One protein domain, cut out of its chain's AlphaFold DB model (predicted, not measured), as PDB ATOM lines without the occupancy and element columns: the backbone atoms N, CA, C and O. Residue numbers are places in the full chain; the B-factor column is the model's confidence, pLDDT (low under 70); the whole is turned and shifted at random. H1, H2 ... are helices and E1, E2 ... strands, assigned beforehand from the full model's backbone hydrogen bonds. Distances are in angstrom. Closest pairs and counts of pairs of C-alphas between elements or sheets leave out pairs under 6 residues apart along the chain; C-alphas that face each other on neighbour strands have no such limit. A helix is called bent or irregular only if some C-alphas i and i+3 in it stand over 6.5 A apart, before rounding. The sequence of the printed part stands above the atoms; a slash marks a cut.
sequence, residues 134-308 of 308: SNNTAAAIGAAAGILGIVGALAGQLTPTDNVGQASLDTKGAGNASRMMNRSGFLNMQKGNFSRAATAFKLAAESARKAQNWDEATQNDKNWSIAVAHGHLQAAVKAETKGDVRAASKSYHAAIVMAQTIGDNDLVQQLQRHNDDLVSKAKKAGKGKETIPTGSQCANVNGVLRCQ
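What this domain is: This is residues 134 to 308 of the 308 residues of an uncharacterized protein of Mesorhizobium sp. 61-13 (UniProt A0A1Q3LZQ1). Long helices fold back and forth in an elongated bundle, up and down, each of H2 to H7 running against the one before it; H5 runs through the middle, with H3 and H4 toward one end and H6, H7 and H2 toward the other. A small hairpin, E1 and E2, sits over H6, and short H1 packs on H2. The printed part has 175 residues, with seven named helices, then two antiparallel strands: mostly helix, compact, radius of gyration of the C-alphas 17.6 A, spans 63 by 33 by 21 A.

Where its parts are: E1 is residues 298 to 301; E2, residues 304 to 307, ends with C-alpha 307 at (128.516, 159.108, 120.115). From first to last C-alpha, H6, residues 245 to 262, is 25.3 A, H5, residues 214 to 240, 38.8 A, H7, residues 265 to 284, 28.5 A, H4, residues 194 to 210, 24.3 A, and H3, residues 174 to 190, 24.8 A. H2 is residues 145 to 155; H1, residues 134 to 141, begins with C-alpha 134 at (155.768, 165.930, 108.644).

How they stand to each other: In the hairpin E1 and E2, N 299 and O 306 are within hydrogen-bond range at 2.9 A. The closest C-alphas of H6 and E1, Val 257 and Asn 300, are 6.4 A apart. H5, the hub, touches H6 in a hairpin, closest C-alphas Ala 236 and Ala 248, 4.1 A, at a shallow tilt of 14 degrees. H4 touches H3, closest C-alphas Gly 185 and Ala 197, 4.0 A. H2 is irregular, but only just: C-alphas 146 and 149 are 6.9 A apart. Every O i to N i+4 pair is within hydrogen-bond range in H1 and H3 to H7; in H2, 5 of 7.

The domain as a whole: The printed part has no cut. The links H2 to H3 and H7 to E1 are long. Mean pLDDT of the printed part is 79.7; 40 residues are under 70, among them 161 to 175.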
ATOM      1  N   SER A 134     156.186 167.235 108.129       55.16
ATOM      2  CA  SER A 134     155.768 165.930 108.644       55.16
ATOM      3  C   SER A 134     156.707 165.350 109.705       55.16
ATOM      4  O   SER A 134     156.252 165.022 110.797       55.16
ATOM      5  N   ASN A 135     158.009 165.258 109.423       55.91
ATOM      6  CA  ASN A 135     158.979 164.608 110.307       55.91
ATOM      7  C   ASN A 135     159.202 165.420 111.589       55.91
ATOM      8  O   ASN A 135     159.215 164.862 112.685       55.91
ATOM      9  N   ASN A 136     159.320 166.745 111.462       61.69
ATOM     10  CA  ASN A 136     159.536 167.637 112.604       61.69
ATOM     11  C   ASN A 136     158.293 167.701 113.506       61.69
ATOM     12  O   ASN A 136     158.408 167.636 114.730       61.69
ATOM     13  N   THR A 137     157.094 167.768 112.920       65.94
ATOM     14  CA  THR A 137     155.837 167.769 113.680       65.94
ATOM     15  C   THR A 137     155.556 166.409 114.327       65.94
ATOM     16  O   THR A 137     155.135 166.368 115.482       65.94
ATOM     17  N   ALA A 138     155.863 165.298 113.651       65.38
ATOM     18  CA  ALA A 138     155.755 163.956 114.220       65.38
ATOM     19  C   ALA A 138     156.708 163.737 115.407       65.38
ATOM     20  O   ALA A 138     156.279 163.229 116.446       65.38
ATOM     21  N   ALA A 139     157.958 164.202 115.300       68.00
ATOM     22  CA  ALA A 139     158.908 164.206 116.412       68.00
ATOM     23  C   ALA A 139     158.404 165.056 117.594       68.00
ATOM     24  O   ALA A 139     158.467 164.617 118.740       68.00
ATOM     25  N   ALA A 140     157.828 166.232 117.327       71.38
ATOM     26  CA  ALA A 140     157.270 167.116 118.354       71.38
ATOM     27  C   ALA A 140     155.978 166.586 119.022       71.38
ATOM     28  O   ALA A 140     155.619 167.017 120.122       71.38
ATOM     29  N   ILE A 141     155.276 165.653 118.374       74.50
ATOM     30  CA  ILE A 141     154.132 164.922 118.942       74.50
ATOM     31  C   ILE A 141     154.579 163.666 119.709       74.50
ATOM     32  O   ILE A 141     153.848 163.203 120.583       74.50
ATOM     33  N   GLY A 142     155.775 163.134 119.432       73.94
ATOM     34  CA  GLY A 142     156.249 161.869 120.001       73.94
ATOM     35  C   GLY A 142     155.444 160.663 119.505       73.94
ATOM     36  O   GLY A 142     155.257 159.698 120.243       73.94
ATOM     37  N   ALA A 143     154.902 160.744 118.285       70.12
ATOM     38  CA  ALA A 143     153.968 159.762 117.746       70.12
ATOM     39  C   ALA A 143     154.609 158.374 117.548       70.12
ATOM     40  O   ALA A 143     155.697 158.241 116.988       70.12
ATOM     41  N   ALA A 144     153.887 157.327 117.954       67.19
ATOM     42  CA  ALA A 144     154.230 155.946 117.630       67.19
ATOM     43  C   ALA A 144     154.030 155.660 116.129       67.19
ATOM     44  O   ALA A 144     153.279 156.361 115.447       67.19
ATOM     45  N   ALA A 145     154.658 154.592 115.621       64.69
ATOM     46  CA  ALA A 145     154.734 154.277 114.188       64.69
ATOM     47  C   ALA A 145     153.388 154.333 113.432       64.69
ATOM     48  O   ALA A 145     153.346 154.823 112.306       64.69
ATOM     49  N   GLY A 146     152.284 153.907 114.060       68.38
ATOM     50  CA  GLY A 146     150.944 153.930 113.455       68.38
ATOM     51  C   GLY A 146     150.319 155.322 113.263       68.38
ATOM     52  O   GLY A 146     149.358 155.444 112.513       68.38
ATOM     53  N   ILE A 147     150.849 156.365 113.911       78.69
ATOM     54  CA  ILE A 147     150.307 157.740 113.889       78.69
ATOM     55  C   ILE A 147     151.246 158.702 113.139       78.69
ATOM     56  O   ILE A 147     150.825 159.780 112.722       78.69
ATOM     57  N   LEU A 148     152.507 158.312 112.900       75.44
ATOM     58  CA  LEU A 148     153.478 159.114 112.138       75.44
ATOM     59  C   LEU A 148     152.926 159.546 110.766       75.44
ATOM     60  O   LEU A 148     153.059 160.710 110.393       75.44
ATOM     61  N   GLY A 149     152.260 158.634 110.045       74.12
ATOM     62  CA  GLY A 149     151.636 158.926 108.747       74.12
ATOM     63  C   GLY A 149     150.485 159.935 108.842       74.12
ATOM     64  O   GLY A 149     150.449 160.893 108.075       74.12
ATOM     65  N   ILE A 150     149.612 159.771 109.841       79.31
ATOM     66  CA  ILE A 150     148.462 160.644 110.137       79.31
ATOM     67  C   ILE A 150     148.931 162.084 110.407       79.31
ATOM     68  O   ILE A 150     148.465 163.041 109.788       79.31
ATOM     69  N   VAL A 151     149.903 162.236 111.312       79.75
ATOM     70  CA  VAL A 151     150.508 163.532 111.656       79.75
ATOM     71  C   VAL A 151     151.239 164.132 110.453       79.75
ATOM     72  O   VAL A 151     151.147 165.337 110.212       79.75
ATOM     73  N   GLY A 152     151.927 163.303 109.665       71.94
ATOM     74  CA  GLY A 152     152.617 163.732 108.455       71.94
ATOM     75  C   GLY A 152     151.679 164.296 107.387       71.94
ATOM     76  O   GLY A 152     151.930 165.388 106.878       71.94
ATOM     77  N   ALA A 153     150.580 163.593 107.098       74.19
ATOM     78  CA  ALA A 153     149.565 164.011 106.133       74.19
ATOM     79  C   ALA A 153     148.921 165.349 106.531       74.19
ATOM     80  O   ALA A 153     148.881 166.283 105.729       74.19
ATOM     81  N   LEU A 154     148.516 165.484 107.799       76.62
ATOM     82  CA  LEU A 154     147.930 166.714 108.332       76.62
ATOM     83  C   LEU A 154     148.917 167.900 108.292       76.62
ATOM     84  O   LEU A 154     148.538 169.018 107.945       76.62
ATOM     85  N   ALA A 155     150.197 167.684 108.620       73.81
ATOM     86  CA  ALA A 155     151.228 168.724 108.528       73.81
ATOM     87  C   ALA A 155     151.499 169.182 107.079       73.81
ATOM     88  O   ALA A 155     151.888 170.332 106.870       73.81
ATOM     89  N   GLY A 156     151.265 168.311 106.090       70.50
ATOM     90  CA  GLY A 156     151.379 168.619 104.661       70.50
ATOM     91  C   GLY A 156     150.304 169.569 104.117       70.50
ATOM     92  O   GLY A 156     150.474 170.097 103.022       70.50
ATOM     93  N   GLN A 157     149.226 169.825 104.868       75.19
ATOM     94  CA  GLN A 157     148.115 170.693 104.442       75.19
ATOM     95  C   GLN A 157     148.228 172.151 104.905       75.19
ATOM     96  O   GLN A 157     147.354 172.964 104.604       75.19
ATOM     97  N   LEU A 158     149.283 172.492 105.650       75.94
ATOM     98  CA  LEU A 158     149.563 173.868 106.048       75.94
ATOM     99  C   LEU A 158     150.063 174.679 104.843       75.94
ATOM    100  O   LEU A 158     151.152 174.412 104.331       75.94
ATOM    101  N   THR A 159     149.336 175.728 104.450       76.62
ATOM    102  CA  THR A 159     149.735 176.605 103.331       76.62
ATOM    103  C   THR A 159     150.232 177.969 103.836       76.62
ATOM    104  O   THR A 159     149.478 178.669 104.525       76.62
ATOM    105  N   PRO A 160     151.469 178.396 103.516       75.12
ATOM    106  CA  PRO A 160     151.929 179.760 103.782       75.12
ATOM    107  C   PRO A 160     151.105 180.786 102.996       75.12
ATOM    108  O   PRO A 160     150.855 180.583 101.809       75.12
ATOM    109  N   THR A 161     150.714 181.903 103.618       64.44
ATOM    110  CA  THR A 161     149.895 182.936 102.940       64.44
ATOM    111  C   THR A 161     150.708 184.023 102.231       64.44
ATOM    112  O   THR A 161     150.147 184.925 101.616       64.44
ATOM    113  N   ASP A 162     152.037 183.884 102.225       60.59
ATOM    114  CA  ASP A 162     153.029 184.828 101.686       60.59
ATOM    115  C   ASP A 162     152.854 185.225 100.201       60.59
ATOM    116  O   ASP A 162     153.527 186.156  99.753       60.59
ATOM    117  N   ASN A 163     151.979 184.540  99.453       52.41
ATOM    118  CA  ASN A 163     151.700 184.763  98.027       52.41
ATOM    119  C   ASN A 163     150.193 184.981  97.717       52.41
ATOM    120  O   ASN A 163     149.821 185.047  96.550       52.41
ATOM    121  N   VAL A 164     149.314 185.057  98.728       53.25
ATOM    122  CA  VAL A 164     147.837 184.980  98.571       53.25
ATOM    123  C   VAL A 164     147.176 186.370  98.601       53.25
ATOM    124  O   VAL A 164     146.050 186.532  99.054       53.25
ATOM    125  N   GLY A 165     147.874 187.417  98.159       50.38
ATOM    126  CA  GLY A 165     147.312 188.768  98.110       50.38
ATOM    127  C   GLY A 165     148.150 189.726  97.273       50.38
ATOM    128  O   GLY A 165     149.374 189.758  97.399       50.38
ATOM    129  N   GLN A 166     147.495 190.534  96.435       44.19
ATOM    130  CA  GLN A 166     148.167 191.639  95.754       44.19
ATOM    131  C   GLN A 166     148.554 192.726  96.765       44.19
ATOM    132  O   GLN A 166     147.748 193.130  97.603       44.19
ATOM    133  N   ALA A 167     149.776 193.252  96.645       46.72
ATOM    134  CA  ALA A 167     150.288 194.317  97.512       46.72
ATOM    135  C   ALA A 167     149.466 195.625  97.446       46.72
ATOM    136  O   ALA A 167     149.534 196.441  98.360       46.72
ATOM    137  N   SER A 168     148.655 195.815  96.398       43.41
ATOM    138  CA  SER A 168     147.831 197.010  96.161       43.41
ATOM    139  C   SER A 168     146.694 197.227  97.171       43.41
ATOM    140  O   SER A 168     146.200 198.347  97.280       43.41
ATOM    141  N   LEU A 169     146.288 196.202  97.931       49.84
ATOM    142  CA  LEU A 169     145.220 196.317  98.936       49.84
ATOM    143  C   LEU A 169     145.715 196.765 100.327       49.84
ATOM    144  O   LEU A 169     144.896 197.068 101.196       49.84
ATOM    145  N   ASP A 170     147.030 196.855 100.567       53.44
ATOM    146  CA  ASP A 170     147.600 197.071 101.910       53.44
ATOM    147  C   ASP A 170     147.582 198.538 102.392       53.44
ATOM    148  O   ASP A 170     148.535 199.051 102.976       53.44
ATOM    149  N   THR A 171     146.454 199.226 102.215       48.16
ATOM    150  CA  THR A 171     146.252 200.635 102.618       48.16
ATOM    151  C   THR A 171     146.312 200.887 104.136       48.16
ATOM    152  O   THR A 171     146.185 202.031 104.572       48.16
ATOM    153  N   LYS A 172     146.480 199.841 104.964       53.41
ATOM    154  CA  LYS A 172     146.483 199.916 106.442       53.41
ATOM    155  C   LYS A 172     147.534 199.030 107.141       53.41
ATOM    156  O   LYS A 172     147.497 198.927 108.365       53.41
ATOM    157  N   GLY A 173     148.432 198.358 106.414       64.12
ATOM    158  CA  GLY A 173     149.456 197.456 106.980       64.12
ATOM    159  C   GLY A 173     148.925 196.139 107.577       64.12
ATOM    160  O   GLY A 173     149.690 195.344 108.131       64.12
ATOM    161  N   ALA A 174     147.616 195.887 107.484       68.19
ATOM    162  CA  ALA A 174     146.969 194.701 108.040       68.19
ATOM    163  C   ALA A 174     147.315 193.419 107.256       68.19
ATOM    164  O   ALA A 174     147.356 192.341 107.852       68.19
ATOM    165  N   GLY A 175     147.640 193.525 105.960       69.81
ATOM    166  CA  GLY A 175     148.118 192.386 105.171       69.81
ATOM    167  C   GLY A 175     149.500 191.916 105.634       69.81
ATOM    168  O   GLY A 175     149.732 190.720 105.810       69.81
ATOM    169  N   ASN A 176     150.401 192.854 105.943       73.94
ATOM    170  CA  ASN A 176     151.714 192.533 106.512       73.94
ATOM    171  C   ASN A 176     151.600 191.895 107.900       73.94
ATOM    172  O   ASN A 176     152.289 190.914 108.186       73.94
ATOM    173  N   ALA A 177     150.692 192.395 108.746       75.62
ATOM    174  CA  ALA A 177     150.392 191.766 110.030       75.62
ATOM    175  C   ALA A 177     149.882 190.322 109.861       75.62
ATOM    176  O   ALA A 177     150.317 189.442 110.605       75.62
ATOM    177  N   SER A 178     149.031 190.056 108.860       82.38
ATOM    178  CA  SER A 178     148.553 188.701 108.562       82.38
ATOM    179  C   SER A 178     149.699 187.744 108.224       82.38
ATOM    180  O   SER A 178     149.886 186.749 108.927       82.38
ATOM    181  N   ARG A 179     150.539 188.091 107.241       78.62
ATOM    182  CA  ARG A 179     151.680 187.264 106.806       78.62
ATOM    183  C   ARG A 179     152.692 187.000 107.926       78.62
ATOM    184  O   ARG A 179     153.106 185.859 108.133       78.62
ATOM    185  N   MET A 180     153.034 188.018 108.726       78.75
ATOM    186  CA  MET A 180     153.917 187.836 109.890       78.75
ATOM    187  C   MET A 180     153.333 186.859 110.922       78.75
ATOM    188  O   MET A 180     154.053 186.005 111.448       78.75
ATOM    189  N   MET A 181     152.029 186.952 111.200       84.25
ATOM    190  CA  MET A 181     151.351 186.051 112.136       84.25
ATOM    191  C   MET A 181     151.201 184.634 111.563       84.25
ATOM    192  O   MET A 181     151.439 183.670 112.288       84.25
ATOM    193  N   ASN A 182     150.927 184.486 110.262       84.31
ATOM    194  CA  ASN A 182     150.929 183.198 109.566       84.31
ATOM    195  C   ASN A 182     152.290 182.502 109.733       84.31
ATOM    196  O   ASN A 182     152.357 181.379 110.239       84.31
ATOM    197  N   ARG A 183     153.393 183.202 109.436       80.56
ATOM    198  CA  ARG A 183     154.752 182.663 109.590       80.56
ATOM    199  C   ARG A 183     155.109 182.335 111.043       80.56
ATOM    200  O   ARG A 183     155.746 181.314 111.303       80.56
ATOM    201  N   SER A 184     154.662 183.147 112.003       82.25
ATOM    202  CA  SER A 184     154.763 182.829 113.436       82.25
ATOM    203  C   SER A 184     154.012 181.535 113.787       82.25
ATOM    204  O   SER A 184     154.517 180.717 114.560       82.25
ATOM    205  N   GLY A 185     152.856 181.294 113.160       82.19
ATOM    206  CA  GLY A 185     152.121 180.031 113.218       82.19
ATOM    207  C   GLY A 185     152.980 178.842 112.790       82.19
ATOM    208  O   GLY A 185     153.207 177.936 113.591       82.19
ATOM    209  N   PHE A 186     153.556 178.891 111.584       81.00
ATOM    210  CA  PHE A 186     154.475 177.860 111.073       81.00
ATOM    211  C   PHE A 186     155.674 177.600 111.997       81.00
ATOM    212  O   PHE A 186     155.986 176.448 112.301       81.00
ATOM    213  N   LEU A 187     156.319 178.652 112.508       79.75
ATOM    214  CA  LEU A 187     157.446 178.515 113.438       79.75
ATOM    215  C   LEU A 187     157.040 177.880 114.777       79.75
ATOM    216  O   LEU A 187     157.865 177.229 115.418       79.75
ATOM    217  N   ASN A 188     155.793 178.055 115.223       82.44
ATOM    218  CA  ASN A 188     155.277 177.372 116.407       82.44
ATOM    219  C   ASN A 188     154.857 175.921 116.105       82.44
ATOM    220  O   ASN A 188     155.094 175.067 116.957       82.44
ATOM    221  N   MET A 189     154.342 175.618 114.904       82.00
ATOM    222  CA  MET A 189     154.072 174.240 114.454       82.00
ATOM    223  C   MET A 189     155.341 173.382 114.474       82.00
ATOM    224  O   MET A 189     155.350 172.312 115.077       82.00
ATOM    225  N   GLN A 190     156.437 173.879 113.885       80.56
ATOM    226  CA  GLN A 190     157.731 173.178 113.860       80.56
ATOM    227  C   GLN A 190     158.299 172.916 115.267       80.56
ATOM    228  O   GLN A 190     159.026 171.951 115.470       80.56
ATOM    229  N   LYS A 191     157.962 173.767 116.246       79.12
ATOM    230  CA  LYS A 191     158.406 173.660 117.648       79.12
ATOM    231  C   LYS A 191     157.484 172.805 118.528       79.12
ATOM    232  O   LYS A 191     157.715 172.739 119.731       79.12
ATOM    233  N   GLY A 192     156.409 172.227 117.984       80.69
ATOM    234  CA  GLY A 192     155.390 171.519 118.774       80.69
ATOM    235  C   GLY A 192     154.491 172.420 119.627       80.69
ATOM    236  O   GLY A 192     153.717 171.930 120.445       80.69
ATOM    237  N   ASN A 193     154.567 173.741 119.454       89.44
ATOM    238  CA  ASN A 193     153.818 174.726 120.236       89.44
ATOM    239  C   ASN A 193     152.423 174.960 119.633       89.44
ATOM    240  O   ASN A 193     152.046 176.094 119.333       89.44
ATOM    241  N   PHE A 194     151.649 173.889 119.444       90.81
ATOM    242  CA  PHE A 194     150.405 173.887 118.663       90.81
ATOM    243  C   PHE A 194     149.362 174.914 119.129       90.81
ATOM    244  O   PHE A 194     148.750 175.587 118.305       90.81
ATOM    245  N   SER A 195     149.234 175.134 120.442       94.25
ATOM    246  CA  SER A 195     148.369 176.190 120.992       94.25
ATOM    247  C   SER A 195     148.798 177.597 120.542       94.25
ATOM    248  O   SER A 195     147.962 178.372 120.081       94.25
ATOM    249  N   ARG A 196     150.102 177.916 120.586       89.81
ATOM    250  CA  ARG A 196     150.626 179.208 120.105       89.81
ATOM    251  C   ARG A 196     150.522 179.334 118.589       89.81
ATOM    252  O   ARG A 196     150.253 180.425 118.096       89.81
ATOM    253  N   ALA A 197     150.704 178.231 117.860       89.00
ATOM    254  CA  ALA A 197     150.517 178.197 116.415       89.00
ATOM    255  C   ALA A 197     149.068 178.528 116.033       89.00
ATOM    256  O   ALA A 197     148.843 179.408 115.207       89.00
ATOM    257  N   ALA A 198     148.095 177.905 116.703       94.62
ATOM    258  CA  ALA A 198     146.680 178.208 116.532       94.62
ATOM    259  C   ALA A 198     146.377 179.687 116.839       94.62
ATOM    260  O   ALA A 198     145.770 180.365 116.013       94.62
ATOM    261  N   THR A 199     146.848 180.237 117.967       95.38
ATOM    262  CA  THR A 199     146.677 181.673 118.265       95.38
ATOM    263  C   THR A 199     147.237 182.562 117.150       95.38
ATOM    264  O   THR A 199     146.561 183.497 116.724       95.38
ATOM    265  N   ALA A 200     148.431 182.258 116.638       89.81
ATOM    266  CA  ALA A 200     149.055 183.028 115.568       89.81
ATOM    267  C   ALA A 200     148.272 182.936 114.242       89.81
ATOM    268  O   ALA A 200     147.992 183.967 113.635       89.81
ATOM    269  N   PHE A 201     147.821 181.746 113.830       93.19
ATOM    270  CA  PHE A 201     146.983 181.595 112.632       93.19
ATOM    271  C   PHE A 201     145.622 182.295 112.766       93.19
ATOM    272  O   PHE A 201     145.169 182.934 111.820       93.19
ATOM    273  N   LYS A 202     144.998 182.276 113.951       95.81
ATOM    274  CA  LYS A 202     143.750 183.017 114.191       95.81
ATOM    275  C   LYS A 202     143.950 184.536 114.083       95.81
ATOM    276  O   LYS A 202     143.172 185.207 113.407       95.81
ATOM    277  N   LEU A 203     145.022 185.074 114.674       92.12
ATOM    278  CA  LEU A 203     145.393 186.491 114.533       92.12
ATOM    279  C   LEU A 203     145.742 186.863 113.080       92.12
ATOM    280  O   LEU A 203     145.463 187.985 112.646       92.12
ATOM    281  N   ALA A 204     146.310 185.926 112.316       87.44
ATOM    282  CA  ALA A 204     146.549 186.096 110.888       87.44
ATOM    283  C   ALA A 204     145.227 186.202 110.112       87.44
ATOM    284  O   ALA A 204     145.058 187.152 109.345       87.44
ATOM    285  N   ALA A 205     144.260 185.314 110.376       92.12
ATOM    286  CA  ALA A 205     142.931 185.361 109.765       92.12
ATOM    287  C   ALA A 205     142.193 186.668 110.100       92.12
ATOM    288  O   ALA A 205     141.675 187.341 109.213       92.12
ATOM    289  N   GLU A 206     142.189 187.087 111.367       91.81
ATOM    290  CA  GLU A 206     141.606 188.369 111.792       91.81
ATOM    291  C   GLU A 206     142.263 189.582 111.109       91.81
ATOM    292  O   GLU A 206     141.567 190.533 110.748       91.81
ATOM    293  N   SER A 207     143.581 189.553 110.893       84.00
ATOM    294  CA  SER A 207     144.298 190.616 110.178       84.00
ATOM    295  C   SER A 207     143.995 190.609 108.675       84.00
ATOM    296  O   SER A 207     143.781 191.672 108.096       84.00
ATOM    297  N   ALA A 208     143.867 189.430 108.062       85.94
ATOM    298  CA  ALA A 208     143.471 189.281 106.662       85.94
ATOM    299  C   ALA A 208     142.052 189.815 106.405       85.94
ATOM    300  O   ALA A 208     141.852 190.603 105.485       85.94
ATOM    301  N   ARG A 209     141.086 189.504 107.287       88.75
ATOM    302  CA  ARG A 209     139.724 190.079 107.230       88.75
ATOM    303  C   ARG A 209     139.735 191.607 107.357       88.75
ATOM    304  O   ARG A 209     139.015 192.282 106.629       88.75
ATOM    305  N   LYS A 210     140.583 192.178 108.228       85.19
ATOM    306  CA  LYS A 210     140.778 193.642 108.340       85.19
ATOM    307  C   LYS A 210     141.397 194.262 107.079       85.19
ATOM    308  O   LYS A 210     141.098 195.413 106.775       85.19
ATOM    309  N   ALA A 211     142.225 193.506 106.358       81.19
ATOM    310  CA  ALA A 211     142.752 193.852 105.038       81.19
ATOM    311  C   ALA A 211     141.787 193.514 103.879       81.19
ATOM    312  O   ALA A 211     142.151 193.693 102.723       81.19
ATOM    313  N   GLN A 212     140.583 193.005 104.177       83.94
ATOM    314  CA  GLN A 212     139.583 192.527 103.210       83.94
ATOM    315  C   GLN A 212     140.081 191.401 102.278       83.94
ATOM    316  O   GLN A 212     139.460 191.118 101.255       83.94
ATOM    317  N   ASN A 213     141.162 190.707 102.655       81.75
ATOM    318  CA  ASN A 213     141.677 189.537 101.949       81.75
ATOM    319  C   ASN A 213     141.007 188.260 102.489       81.75
ATOM    320  O   ASN A 213     141.488 187.629 103.435       81.75
ATOM    321  N   TRP A 214     139.852 187.912 101.920       85.31
ATOM    322  CA  TRP A 214     139.033 186.783 102.378       85.31
ATOM    323  C   TRP A 214     139.642 185.412 102.054       85.31
ATOM    324  O   TRP A 214     139.468 184.480 102.841       85.31
ATOM    325  N   ASP A 215     140.420 185.300 100.976       84.25
ATOM    326  CA  ASP A 215     141.119 184.063 100.610       84.25
ATOM    327  C   ASP A 215     142.238 183.755 101.616       84.25
ATOM    328  O   ASP A 215     142.312 182.656 102.173       84.25
ATOM    329  N   GLU A 216     143.058 184.759 101.949       82.62
ATOM    330  CA  GLU A 216     144.070 184.647 103.007       82.62
ATOM    331  C   GLU A 216     143.437 184.416 104.389       82.62
ATOM    332  O   GLU A 216     143.983 183.657 105.194       82.62
ATOM    333  N   ALA A 217     142.277 185.016 104.682       88.19
ATOM    334  CA  ALA A 217     141.549 184.742 105.920       88.19
ATOM    335  C   ALA A 217     141.116 183.270 106.006       88.19
ATOM    336  O   ALA A 217     141.412 182.609 107.000       88.19
ATOM    337  N   THR A 218     140.509 182.749 104.939       90.31
ATOM    338  CA  THR A 218     140.040 181.358 104.839       90.31
ATOM    339  C   THR A 218     141.199 180.364 104.954       90.31
ATOM    340  O   THR A 218     141.122 179.384 105.697       90.31
ATOM    341  N   GLN A 219     142.327 180.636 104.289       87.38
ATOM    342  CA  GLN A 219     143.526 179.804 104.397       87.38
ATOM    343  C   GLN A 219     144.143 179.843 105.807       87.38
ATOM    344  O   GLN A 219     144.628 178.822 106.303       87.38
ATOM    345  N   ASN A 220     144.099 180.990 106.487       88.69
ATOM    346  CA  ASN A 220     144.537 181.103 107.877       88.69
ATOM    347  C   ASN A 220     143.590 180.387 108.859       88.69
ATOM    348  O   ASN A 220     144.078 179.752 109.792       88.69
ATOM    349  N   ASP A 221     142.273 180.400 108.633       93.44
ATOM    350  CA  ASP A 221     141.309 179.607 109.415       93.44
ATOM    351  C   ASP A 221     141.526 178.091 109.222       93.44
ATOM    352  O   ASP A 221     141.452 177.312 110.182       93.44
ATOM    353  N   LYS A 222     141.883 177.655 108.004       92.06
ATOM    354  CA  LYS A 222     142.292 176.266 107.742       92.06
ATOM    355  C   LYS A 222     143.587 175.913 108.484       92.06
ATOM    356  O   LYS A 222     143.640 174.889 109.163       92.06
ATOM    357  N   ASN A 223     144.602 176.781 108.441       91.25
ATOM    358  CA  ASN A 223     145.856 176.582 109.180       91.25
ATOM    359  C   ASN A 223     145.642 176.560 110.708       91.25
ATOM    360  O   ASN A 223     146.256 175.749 111.402       91.25
ATOM    361  N   TRP A 224     144.742 177.400 111.234       95.19
ATOM    362  CA  TRP A 224     144.297 177.347 112.631       95.19
ATOM    363  C   TRP A 224     143.693 175.979 112.959       95.19
ATOM    364  O   TRP A 224     144.103 175.353 113.938       95.19
ATOM    365  N   SER A 225     142.787 175.487 112.112       93.62
ATOM    366  CA  SER A 225     142.127 174.192 112.306       93.62
ATOM    367  C   SER A 225     143.136 173.039 112.346       93.62
ATOM    368  O   SER A 225     143.072 172.186 113.233       93.62
ATOM    369  N   ILE A 226     144.126 173.064 111.445       91.38
ATOM    370  CA  ILE A 226     145.235 172.103 111.401       91.38
ATOM    371  C   ILE A 226     146.076 172.165 112.686       91.38
ATOM    372  O   ILE A 226     146.387 171.130 113.277       91.38
ATOM    373  N   ALA A 227     146.419 173.364 113.165       92.44
ATOM    374  CA  ALA A 227     147.181 173.532 114.403       92.44
ATOM    375  C   ALA A 227     146.431 172.996 115.637       92.44
ATOM    376  O   ALA A 227     147.034 172.339 116.488       92.44
ATOM    377  N   VAL A 228     145.116 173.223 115.726       94.69
ATOM    378  CA  VAL A 228     144.275 172.676 116.806       94.69
ATOM    379  C   VAL A 228     144.199 171.147 116.725       94.69
ATOM    380  O   VAL A 228     144.381 170.481 117.745       94.69
ATOM    381  N   ALA A 229     144.033 170.578 115.525       93.50
ATOM    382  CA  ALA A 229     144.064 169.130 115.311       93.50
ATOM    383  C   ALA A 229     145.381 168.499 115.807       93.50
ATOM    384  O   ALA A 229     145.342 167.550 116.589       93.50
ATOM    385  N   HIS A 230     146.543 169.070 115.464       90.38
ATOM    386  CA  HIS A 230     147.845 168.611 115.982       90.38
ATOM    387  C   HIS A 230     147.954 168.691 117.511       90.38
ATOM    388  O   HIS A 230     148.489 167.777 118.136       90.38
ATOM    389  N   GLY A 231     147.399 169.735 118.136       92.81
ATOM    390  CA  GLY A 231     147.321 169.836 119.597       92.81
ATOM    391  C   GLY A 231     146.507 168.701 120.232       92.81
ATOM    392  O   GLY A 231     146.904 168.147 121.259       92.81
ATOM    393  N   HIS A 232     145.403 168.300 119.597       94.56
ATOM    394  CA  HIS A 232     144.611 167.147 120.022       94.56
ATOM    395  C   HIS A 232     145.338 165.812 119.802       94.56
ATOM    396  O   HIS A 232     145.288 164.957 120.683       94.56
ATOM    397  N   LEU A 233     146.085 165.645 118.705       92.44
ATOM    398  CA  LEU A 233     146.912 164.451 118.475       92.44
ATOM    399  C   LEU A 233     148.057 164.328 119.490       92.44
ATOM    400  O   LEU A 233     148.292 163.242 120.014       92.44
ATOM    401  N   GLN A 234     148.710 165.437 119.852       92.50
ATOM    402  CA  GLN A 234     149.713 165.457 120.924       92.50
ATOM    403  C   GLN A 234     149.116 165.037 122.276       92.50
ATOM    404  O   GLN A 234     149.731 164.267 123.018       92.50
ATOM    405  N   ALA A 235     147.905 165.504 122.597       92.00
ATOM    406  CA  ALA A 235     147.190 165.081 123.799       92.00
ATOM    407  C   ALA A 235     146.803 163.590 123.753       92.00
ATOM    408  O   ALA A 235     146.956 162.898 124.759       92.00
ATOM    409  N   ALA A 236     146.369 163.089 122.590       92.00
ATOM    410  CA  ALA A 236     145.981 161.696 122.390       92.00
ATOM    411  C   ALA A 236     147.160 160.734 122.596       92.00
ATOM    412  O   ALA A 236     147.090 159.868 123.466       92.00
ATOM    413  N   VAL A 237     148.281 160.964 121.903       90.88
ATOM    414  CA  VAL A 237     149.522 160.179 122.045       90.88
ATOM    415  C   VAL A 237     150.035 160.209 123.489       90.88
ATOM    416  O   VAL A 237     150.441 159.184 124.043       90.88
ATOM    417  N   LYS A 238     149.979 161.370 124.154       91.25
ATOM    418  CA  LYS A 238     150.396 161.521 125.558       91.25
ATOM    419  C   LYS A 238     149.485 160.791 126.556       91.25
ATOM    420  O   LYS A 238     149.937 160.454 127.649       91.25
ATOM    421  N   ALA A 239     148.216 160.578 126.220       91.06
ATOM    422  CA  ALA A 239     147.297 159.771 127.019       91.06
ATOM    423  C   ALA A 239     147.474 158.270 126.732       91.06
ATOM    424  O   ALA A 239     147.572 157.472 127.663       91.06
ATOM    425  N   GLU A 240     147.627 157.897 125.461       88.75
ATOM    426  CA  GLU A 240     147.856 156.521 125.011       88.75
ATOM    427  C   GLU A 240     149.147 155.929 125.593       88.75
ATOM    428  O   GLU A 240     149.125 154.842 126.167       88.75
ATOM    429  N   THR A 241     150.251 156.682 125.560       88.06
ATOM    430  CA  THR A 241     151.540 156.288 126.171       88.06
ATOM    431  C   THR A 241     151.473 156.113 127.691       88.06
ATOM    432  O   THR A 241     152.262 155.361 128.257       88.06
ATOM    433  N   LYS A 242     150.508 156.752 128.367       89.50
ATOM    434  CA  LYS A 242     150.201 156.527 129.791       89.50
ATOM    435  C   LYS A 242     149.225 155.371 130.029       89.50
ATOM    436  O   LYS A 242     148.963 155.023 131.177       89.50
ATOM    437  N   GLY A 243     148.660 154.791 128.971       87.00
ATOM    438  CA  GLY A 243     147.594 153.797 129.045       87.00
ATOM    439  C   GLY A 243     146.213 154.364 129.397       87.00
ATOM    440  O   GLY A 243     145.315 153.575 129.691       87.00
ATOM    441  N   ASP A 244     146.019 155.687 129.360       90.06
ATOM    442  CA  ASP A 244     144.713 156.332 129.553       90.06
ATOM    443  C   ASP A 244     143.943 156.362 128.226       90.06
ATOM    444  O   ASP A 244     143.928 157.339 127.474       90.06
ATOM    445  N   VAL A 245     143.301 155.234 127.938       88.56
ATOM    446  CA  VAL A 245     142.535 155.001 126.708       88.56
ATOM    447  C   VAL A 245     141.325 155.937 126.605       88.56
ATOM    448  O   VAL A 245     140.948 156.329 125.501       88.56
ATOM    449  N   ARG A 246     140.729 156.345 127.736       87.12
ATOM    450  CA  ARG A 246     139.576 157.259 127.757       87.12
ATOM    451  C   ARG A 246     140.000 158.666 127.338       87.12
ATOM    452  O   ARG A 246     139.362 159.255 126.465       87.12
ATOM    453  N   ALA A 247     141.076 159.199 127.918       90.12
ATOM    454  CA  ALA A 247     141.603 160.504 127.525       90.12
ATOM    455  C   ALA A 247     142.208 160.489 126.109       90.12
ATOM    456  O   ALA A 247     142.058 161.476 125.382       90.12
ATOM    457  N   ALA A 248     142.818 159.375 125.688       90.56
ATOM    458  CA  ALA A 248     143.315 159.197 124.326       90.56
ATOM    459  C   ALA A 248     142.172 159.236 123.301       90.56
ATOM    460  O   ALA A 248     142.179 160.105 122.430       90.56
ATOM    461  N   SER A 249     141.140 158.397 123.466       90.00
ATOM    462  CA  SER A 249     139.972 158.366 122.572       90.00
ATOM    463  C   SER A 249     139.272 159.724 122.496       90.00
ATOM    464  O   SER A 249     139.069 160.257 121.404       90.00
ATOM    465  N   LYS A 250     139.018 160.375 123.643       90.00
ATOM    466  CA  LYS A 250     138.461 161.741 123.684       90.00
ATOM    467  C   LYS A 250     139.290 162.739 122.862       90.00
ATOM    468  O   LYS A 250     138.725 163.620 122.214       90.00
ATOM    469  N   SER A 251     140.614 162.612 122.887       92.62
ATOM    470  CA  SER A 251     141.522 163.501 122.157       92.62
ATOM    471  C   SER A 251     141.573 163.175 120.658       92.62
ATOM    472  O   SER A 251     141.517 164.096 119.847       92.62
ATOM    473  N   TYR A 252     141.561 161.894 120.266       91.75
ATOM    474  CA  TYR A 252     141.400 161.495 118.861       91.75
ATOM    475  C   TYR A 252     140.074 161.985 118.275       91.75
ATOM    476  O   TYR A 252     140.060 162.519 117.170       91.75
ATOM    477  N   HIS A 253     138.973 161.907 119.023       90.12
ATOM    478  CA  HIS A 253     137.693 162.467 118.590       90.12
ATOM    479  C   HIS A 253     137.726 163.984 118.384       90.12
ATOM    480  O   HIS A 253     137.149 164.478 117.417       90.12
ATOM    481  N   ALA A 254     138.420 164.730 119.246       91.31
ATOM    482  CA  ALA A 254     138.608 166.163 119.040       91.31
ATOM    483  C   ALA A 254     139.442 166.454 117.775       91.31
ATOM    484  O   ALA A 254     139.107 167.361 117.016       91.31
ATOM    485  N   ALA A 255     140.465 165.641 117.481       92.06
ATOM    486  CA  ALA A 255     141.198 165.724 116.216       92.06
ATOM    487  C   ALA A 255     140.324 165.367 114.992       92.06
ATOM    488  O   ALA A 255     140.417 166.048 113.975       92.06
ATOM    489  N   ILE A 256     139.436 164.366 115.097       91.12
ATOM    490  CA  ILE A 256     138.468 163.989 114.046       91.12
ATOM    491  C   ILE A 256     137.516 165.148 113.729       91.12
ATOM    492  O   ILE A 256     137.313 165.459 112.558       91.12
ATOM    493  N   VAL A 257     136.973 165.820 114.751       90.38
ATOM    494  CA  VAL A 257     136.109 167.003 114.570       90.38
ATOM    495  C   VAL A 257     136.836 168.088 113.775       90.38
ATOM    496  O   VAL A 257     136.278 168.619 112.817       90.38
ATOM    497  N   MET A 258     138.101 168.365 114.104       91.19
ATOM    498  CA  MET A 258     138.897 169.342 113.357       91.19
ATOM    499  C   MET A 258     139.228 168.876 111.931       91.19
ATOM    500  O   MET A 258     139.171 169.686 111.011       91.19
ATOM    501  N   ALA A 259     139.517 167.588 111.714       90.06
ATOM    502  CA  ALA A 259     139.739 167.023 110.378       90.06
ATOM    503  C   ALA A 259     138.493 167.159 109.477       90.06
ATOM    504  O   ALA A 259     138.614 167.515 108.305       90.06
ATOM    505  N   GLN A 260     137.290 166.999 110.041       90.50
ATOM    506  CA  GLN A 260     136.028 167.283 109.345       90.50
ATOM    507  C   GLN A 260     135.878 168.775 109.017       90.50
ATOM    508  O   GLN A 260     135.491 169.109 107.902       90.50
ATOM    509  N   THR A 261     136.231 169.682 109.937       89.12
ATOM    510  CA  THR A 261     136.247 171.138 109.677       89.12
ATOM    511  C   THR A 261     137.236 171.530 108.569       89.12
ATOM    512  O   THR A 261     136.977 172.463 107.817       89.12
ATOM    513  N   ILE A 262     138.349 170.803 108.436       88.62
ATOM    514  CA  ILE A 262     139.354 170.978 107.370       88.62
ATOM    515  C   ILE A 262     138.851 170.443 106.011       88.62
ATOM    516  O   ILE A 262     139.369 170.854 104.968       88.62
ATOM    517  N   GLY A 263     137.842 169.562 106.017       87.88
ATOM    518  CA  GLY A 263     137.322 168.855 104.842       87.88
ATOM    519  C   GLY A 263     138.118 167.601 104.457       87.88
ATOM    520  O   GLY A 263     137.970 167.105 103.342       87.88
ATOM    521  N   ASP A 264     138.975 167.091 105.347       86.25
ATOM    522  CA  ASP A 264     139.857 165.956 105.065       86.25
ATOM    523  C   ASP A 264     139.232 164.621 105.489       86.25
ATOM    524  O   ASP A 264     139.442 164.110 106.592       86.25
ATOM    525  N   ASN A 265     138.452 164.045 104.576       87.94
ATOM    526  CA  ASN A 265     137.760 162.780 104.797       87.94
ATOM    527  C   ASN A 265     138.703 161.575 104.961       87.94
ATOM    528  O   ASN A 265     138.321 160.616 105.631       87.94
ATOM    529  N   ASP A 266     139.910 161.591 104.384       86.75
ATOM    530  CA  ASP A 266     140.842 160.470 104.550       86.75
ATOM    531  C   ASP A 266     141.487 160.508 105.938       86.75
ATOM    532  O   ASP A 266     141.456 159.508 106.655       86.75
ATOM    533  N   LEU A 267     141.947 161.678 106.395       85.81
ATOM    534  CA  LEU A 267     142.425 161.848 107.769       85.81
ATOM    535  C   LEU A 267     141.350 161.494 108.802       85.81
ATOM    536  O   LEU A 267     141.660 160.834 109.794       85.81
ATOM    537  N   VAL A 268     140.089 161.874 108.565       88.94
ATOM    538  CA  VAL A 268     138.953 161.456 109.403       88.94
ATOM    539  C   VAL A 268     138.893 159.935 109.512       88.94
ATOM    540  O   VAL A 268     138.895 159.409 110.625       88.94
ATOM    541  N   GLN A 269     138.920 159.216 108.387       88.56
ATOM    542  CA  GLN A 269     138.894 157.755 108.405       88.56
ATOM    543  C   GLN A 269     140.144 157.141 109.051       88.56
ATOM    544  O   GLN A 269     140.030 156.156 109.780       88.56
ATOM    545  N   GLN A 270     141.339 157.689 108.804       88.31
ATOM    546  CA  GLN A 270     142.579 157.213 109.422       88.31
ATOM    547  C   GLN A 270     142.523 157.350 110.952       88.31
ATOM    548  O   GLN A 270     142.826 156.393 111.666       88.31
ATOM    549  N   LEU A 271     142.065 158.500 111.457       89.94
ATOM    550  CA  LEU A 271     141.893 158.754 112.889       89.94
ATOM    551  C   LEU A 271     140.806 157.875 113.517       89.94
ATOM    552  O   LEU A 271     141.003 157.367 114.621       89.94
ATOM    553  N   GLN A 272     139.685 157.659 112.822       89.94
ATOM    554  CA  GLN A 272     138.634 156.747 113.277       89.94
ATOM    555  C   GLN A 272     139.163 155.314 113.393       89.94
ATOM    556  O   GLN A 272     139.085 154.732 114.472       89.94
ATOM    557  N   ARG A 273     139.786 154.777 112.332       89.19
ATOM    558  CA  ARG A 273     140.394 153.431 112.335       89.19
ATOM    559  C   ARG A 273     141.418 153.263 113.460       89.19
ATOM    560  O   ARG A 273     141.436 152.225 114.116       89.19
ATOM    561  N   HIS A 274     142.246 154.280 113.699       90.25
ATOM    562  CA  HIS A 274     143.244 154.244 114.765       90.25
ATOM    563  C   HIS A 274     142.604 154.226 116.167       90.25
ATOM    564  O   HIS A 274     142.981 153.408 117.006       90.25
ATOM    565  N   ASN A 275     141.594 155.068 116.413       90.25
ATOM    566  CA  ASN A 275     140.881 155.081 117.692       90.25
ATOM    567  C   ASN A 275     140.116 153.767 117.950       90.25
ATOM    568  O   ASN A 275     140.120 153.246 119.066       90.25
ATOM    569  N   ASP A 276     139.492 153.203 116.914       89.06
ATOM    570  CA  ASP A 276     138.778 151.924 116.982       89.06
ATOM    571  C   ASP A 276     139.717 150.775 117.389       89.06
ATOM    572  O   ASP A 276     139.385 149.978 118.273       89.06
ATOM    573  N   ASP A 277     140.912 150.712 116.794       89.25
ATOM    574  CA  ASP A 277     141.953 149.736 117.129       89.25
ATOM    575  C   ASP A 277     142.480 149.920 118.563       89.25
ATOM    576  O   ASP A 277     142.560 148.945 119.318       89.25
ATOM    577  N   LEU A 278     142.746 151.160 118.991       88.12
ATOM    578  CA  LEU A 278     143.144 151.475 120.367       88.12
ATOM    579  C   LEU A 278     142.098 150.994 121.392       88.12
ATOM    580  O   LEU A 278     142.435 150.289 122.349       88.12
ATOM    581  N   VAL A 279     140.820 151.325 121.182       87.62
ATOM    582  CA  VAL A 279     139.720 150.907 122.068       87.62
ATOM    583  C   VAL A 279     139.528 149.384 122.034       87.62
ATOM    584  O   VAL A 279     139.299 148.768 123.079       87.62
ATOM    585  N   SER A 280     139.672 148.746 120.870       87.38
ATOM    586  CA  SER A 280     139.601 147.285 120.709       87.38
ATOM    587  C   SER A 280     140.716 146.565 121.478       87.38
ATOM    588  O   SER A 280     140.448 145.646 122.259       87.38
ATOM    589  N   LYS A 281     141.968 147.025 121.342       87.00
ATOM    590  CA  LYS A 281     143.127 146.518 122.094       87.00
ATOM    591  C   LYS A 281     142.945 146.693 123.602       87.00
ATOM    592  O   LYS A 281     143.191 145.756 124.357       87.00
ATOM    593  N   ALA A 282     142.444 147.846 124.043       85.75
ATOM    594  CA  ALA A 282     142.170 148.116 125.453       85.75
ATOM    595  C   ALA A 282     141.096 147.196 126.057       85.75
ATOM    596  O   ALA A 282     141.264 146.708 127.178       85.75
ATOM    597  N   LYS A 283     140.016 146.923 125.307       83.88
ATOM    598  CA  LYS A 283     138.971 145.961 125.692       83.88
ATOM    599  C   LYS A 283     139.552 144.549 125.831       83.88
ATOM    600  O   LYS A 283     139.377 143.932 126.879       83.88
ATOM    601  N   LYS A 284     140.322 144.078 124.839       83.69
ATOM    602  CA  LYS A 284     141.011 142.768 124.877       83.69
ATOM    603  C   LYS A 284     141.992 142.639 126.048       83.69
ATOM    604  O   LYS A 284     142.093 141.572 126.638       83.69
ATOM    605  N   ALA A 285     142.671 143.723 126.419       81.56
ATOM    606  CA  ALA A 285     143.596 143.771 127.553       81.56
ATOM    607  C   ALA A 285     142.911 143.901 128.935       81.56
ATOM    608  O   ALA A 285     143.588 144.181 129.924       81.56
ATOM    609  N   GLY A 286     141.579 143.783 129.025       72.81
ATOM    610  CA  GLY A 286     140.830 143.901 130.285       72.81
ATOM    611  C   GLY A 286     140.787 145.314 130.888       72.81
ATOM    612  O   GLY A 286     140.221 145.507 131.963       72.81
ATOM    613  N   LYS A 287     141.340 146.323 130.198       66.00
ATOM    614  CA  LYS A 287     141.359 147.730 130.641       66.00
ATOM    615  C   LYS A 287     140.059 148.485 130.324       66.00
ATOM    616  O   LYS A 287     139.883 149.613 130.764       66.00
ATOM    617  N   GLY A 288     139.139 147.867 129.581       56.66
ATOM    618  CA  GLY A 288     137.870 148.454 129.138       56.66
ATOM    619  C   GLY A 288     136.658 148.138 130.023       56.66
ATOM    620  O   GLY A 288     135.635 147.730 129.485       56.66
ATOM    621  N   LYS A 289     136.744 148.309 131.353       52.81
ATOM    622  CA  LYS A 289     135.590 148.128 132.273       52.81
ATOM    623  C   LYS A 289     134.476 149.174 132.109       52.81
ATOM    624  O   LYS A 289     133.415 149.043 132.705       52.81
ATOM    625  N   GLU A 290     134.735 150.218 131.338       58.50
ATOM    626  CA  GLU A 290     133.860 151.366 131.152       58.50
ATOM    627  C   GLU A 290     133.616 151.540 129.649       58.50
ATOM    628  O   GLU A 290     134.534 151.348 128.845       58.50
ATOM    629  N   THR A 291     132.397 151.900 129.247       67.12
ATOM    630  CA  THR A 291     132.052 152.053 127.830       67.12
ATOM    631  C   THR A 291     132.812 153.247 127.248       67.12
ATOM    632  O   THR A 291     132.516 154.407 127.548       67.12
ATOM    633  N   ILE A 292     133.846 152.962 126.455       68.69
ATOM    634  CA  ILE A 292     134.559 153.951 125.643       68.69
ATOM    635  C   ILE A 292     133.991 153.836 124.222       68.69
ATOM    636  O   ILE A 292     134.102 152.745 123.642       68.69
ATOM    637  N   PRO A 293     133.366 154.900 123.681       67.44
ATOM    638  CA  PRO A 293     132.872 154.896 122.311       67.44
ATOM    639  C   PRO A 293     134.042 154.854 121.321       67.44
ATOM    640  O   PRO A 293     135.145 155.332 121.611       67.44
ATOM    641  N   THR A 294     133.809 154.237 120.167       69.94
ATOM    642  CA  THR A 294     134.795 154.122 119.087       69.94
ATOM    643  C   THR A 294     134.732 155.333 118.147       69.94
ATOM    644  O   THR A 294     133.720 156.028 118.069       69.94
ATOM    645  N   GLY A 295     135.805 155.577 117.389       63.56
ATOM    646  CA  GLY A 295     135.869 156.565 116.303       63.56
ATOM    647  C   GLY A 295     134.692 156.465 115.331       63.56
ATOM    648  O   GLY A 295     134.106 157.485 114.961       63.56
ATOM    649  N   SER A 296     134.328 155.237 114.966       65.88
ATOM    650  CA  SER A 296     133.189 154.895 114.103       65.88
ATOM    651  C   SER A 296     131.802 155.108 114.729       65.88
ATOM    652  O   SER A 296     130.846 155.339 113.995       65.88
ATOM    653  N   GLN A 297     131.672 155.075 116.060       71.12
ATOM    654  CA  GLN A 297     130.402 155.297 116.769       71.12
ATOM    655  C   GLN A 297     130.049 156.779 116.950       71.12
ATOM    656  O   GLN A 297     128.950 157.095 117.411       71.12
ATOM    657  N   CYS A 298     130.962 157.695 116.611       70.19
ATOM    658  CA  CYS A 298     130.785 159.121 116.851       70.19
ATOM    659  C   CYS A 298     130.698 159.934 115.556       70.19
ATOM    660  O   CYS A 298     131.635 159.974 114.759       70.19
ATOM    661  N   ALA A 299     129.596 160.666 115.404       70.25
ATOM    662  CA  ALA A 299     129.382 161.645 114.347       70.25
ATOM    663  C   ALA A 299     129.495 163.071 114.903       70.25
ATOM    664  O   ALA A 299     129.175 163.338 116.060       70.25
ATOM    665  N   ASN A 300     129.925 164.015 114.073       66.69
ATOM    666  CA  ASN A 300     129.892 165.433 114.406       66.69
ATOM    667  C   ASN A 300     128.564 166.024 113.930       66.69
ATOM    668  O   ASN A 300     128.257 165.997 112.742       66.69
ATOM    669  N   VAL A 301     127.780 166.538 114.872       71.69
ATOM    670  CA  VAL A 301     126.482 167.159 114.627       71.69
ATOM    671  C   VAL A 301     126.580 168.608 115.091       71.69
ATOM    672  O   VAL A 301     126.654 168.880 116.288       71.69
ATOM    673  N   ASN A 302     126.602 169.544 114.139       67.44
ATOM    674  CA  ASN A 302     126.693 170.992 114.379       67.44
ATOM    675  C   ASN A 302     127.908 171.423 115.232       67.44
ATOM    676  O   ASN A 302     127.784 172.253 116.129       67.44
ATOM    677  N   GLY A 303     129.085 170.839 114.981       58.38
ATOM    678  CA  GLY A 303     130.316 171.121 115.734       58.38
ATOM    679  C   GLY A 303     130.419 170.383 117.073       58.38
ATOM    680  O   GLY A 303     131.415 170.536 117.781       58.38
ATOM    681  N   VAL A 304     129.417 169.574 117.431       63.06
ATOM    682  CA  VAL A 304     129.385 168.773 118.657       63.06
ATOM    683  C   VAL A 304     129.511 167.297 118.302       63.06
ATOM    684  O   VAL A 304     128.682 166.741 117.583       63.06
ATOM    685  N   LEU A 305     130.521 166.631 118.860       64.38
ATOM    686  CA  LEU A 305     130.655 165.182 118.756       64.38
ATOM    687  C   LEU A 305     129.502 164.484 119.504       64.38
ATOM    688  O   LEU A 305     129.295 164.705 120.698       64.38
ATOM    689  N   ARG A 306     128.771 163.617 118.804       74.00
ATOM    690  CA  ARG A 306     127.704 162.759 119.327       74.00
ATOM    691  C   ARG A 306     128.083 161.305 119.082       74.00
ATOM    692  O   ARG A 306     128.275 160.917 117.935       74.00
ATOM    693  N   CYS A 307     128.187 160.530 120.153       72.06
ATOM    694  CA  CYS A 307     128.516 159.108 120.115       72.06
ATOM    695  C   CYS A 307     127.288 158.264 120.461       72.06
ATOM    696  O   CYS A 307     126.500 158.681 121.314       72.06
ATOM    697  N   GLN A 308     127.158 157.115 119.800       60.75
ATOM    698  CA  GLN A 308     126.181 156.063 120.104       60.75
ATOM    699  C   GLN A 308     126.766 155.030 121.076       60.75
ATOM    700  O   GLN A 308     127.979 154.738 120.957       60.75
TER     701      GLN A 308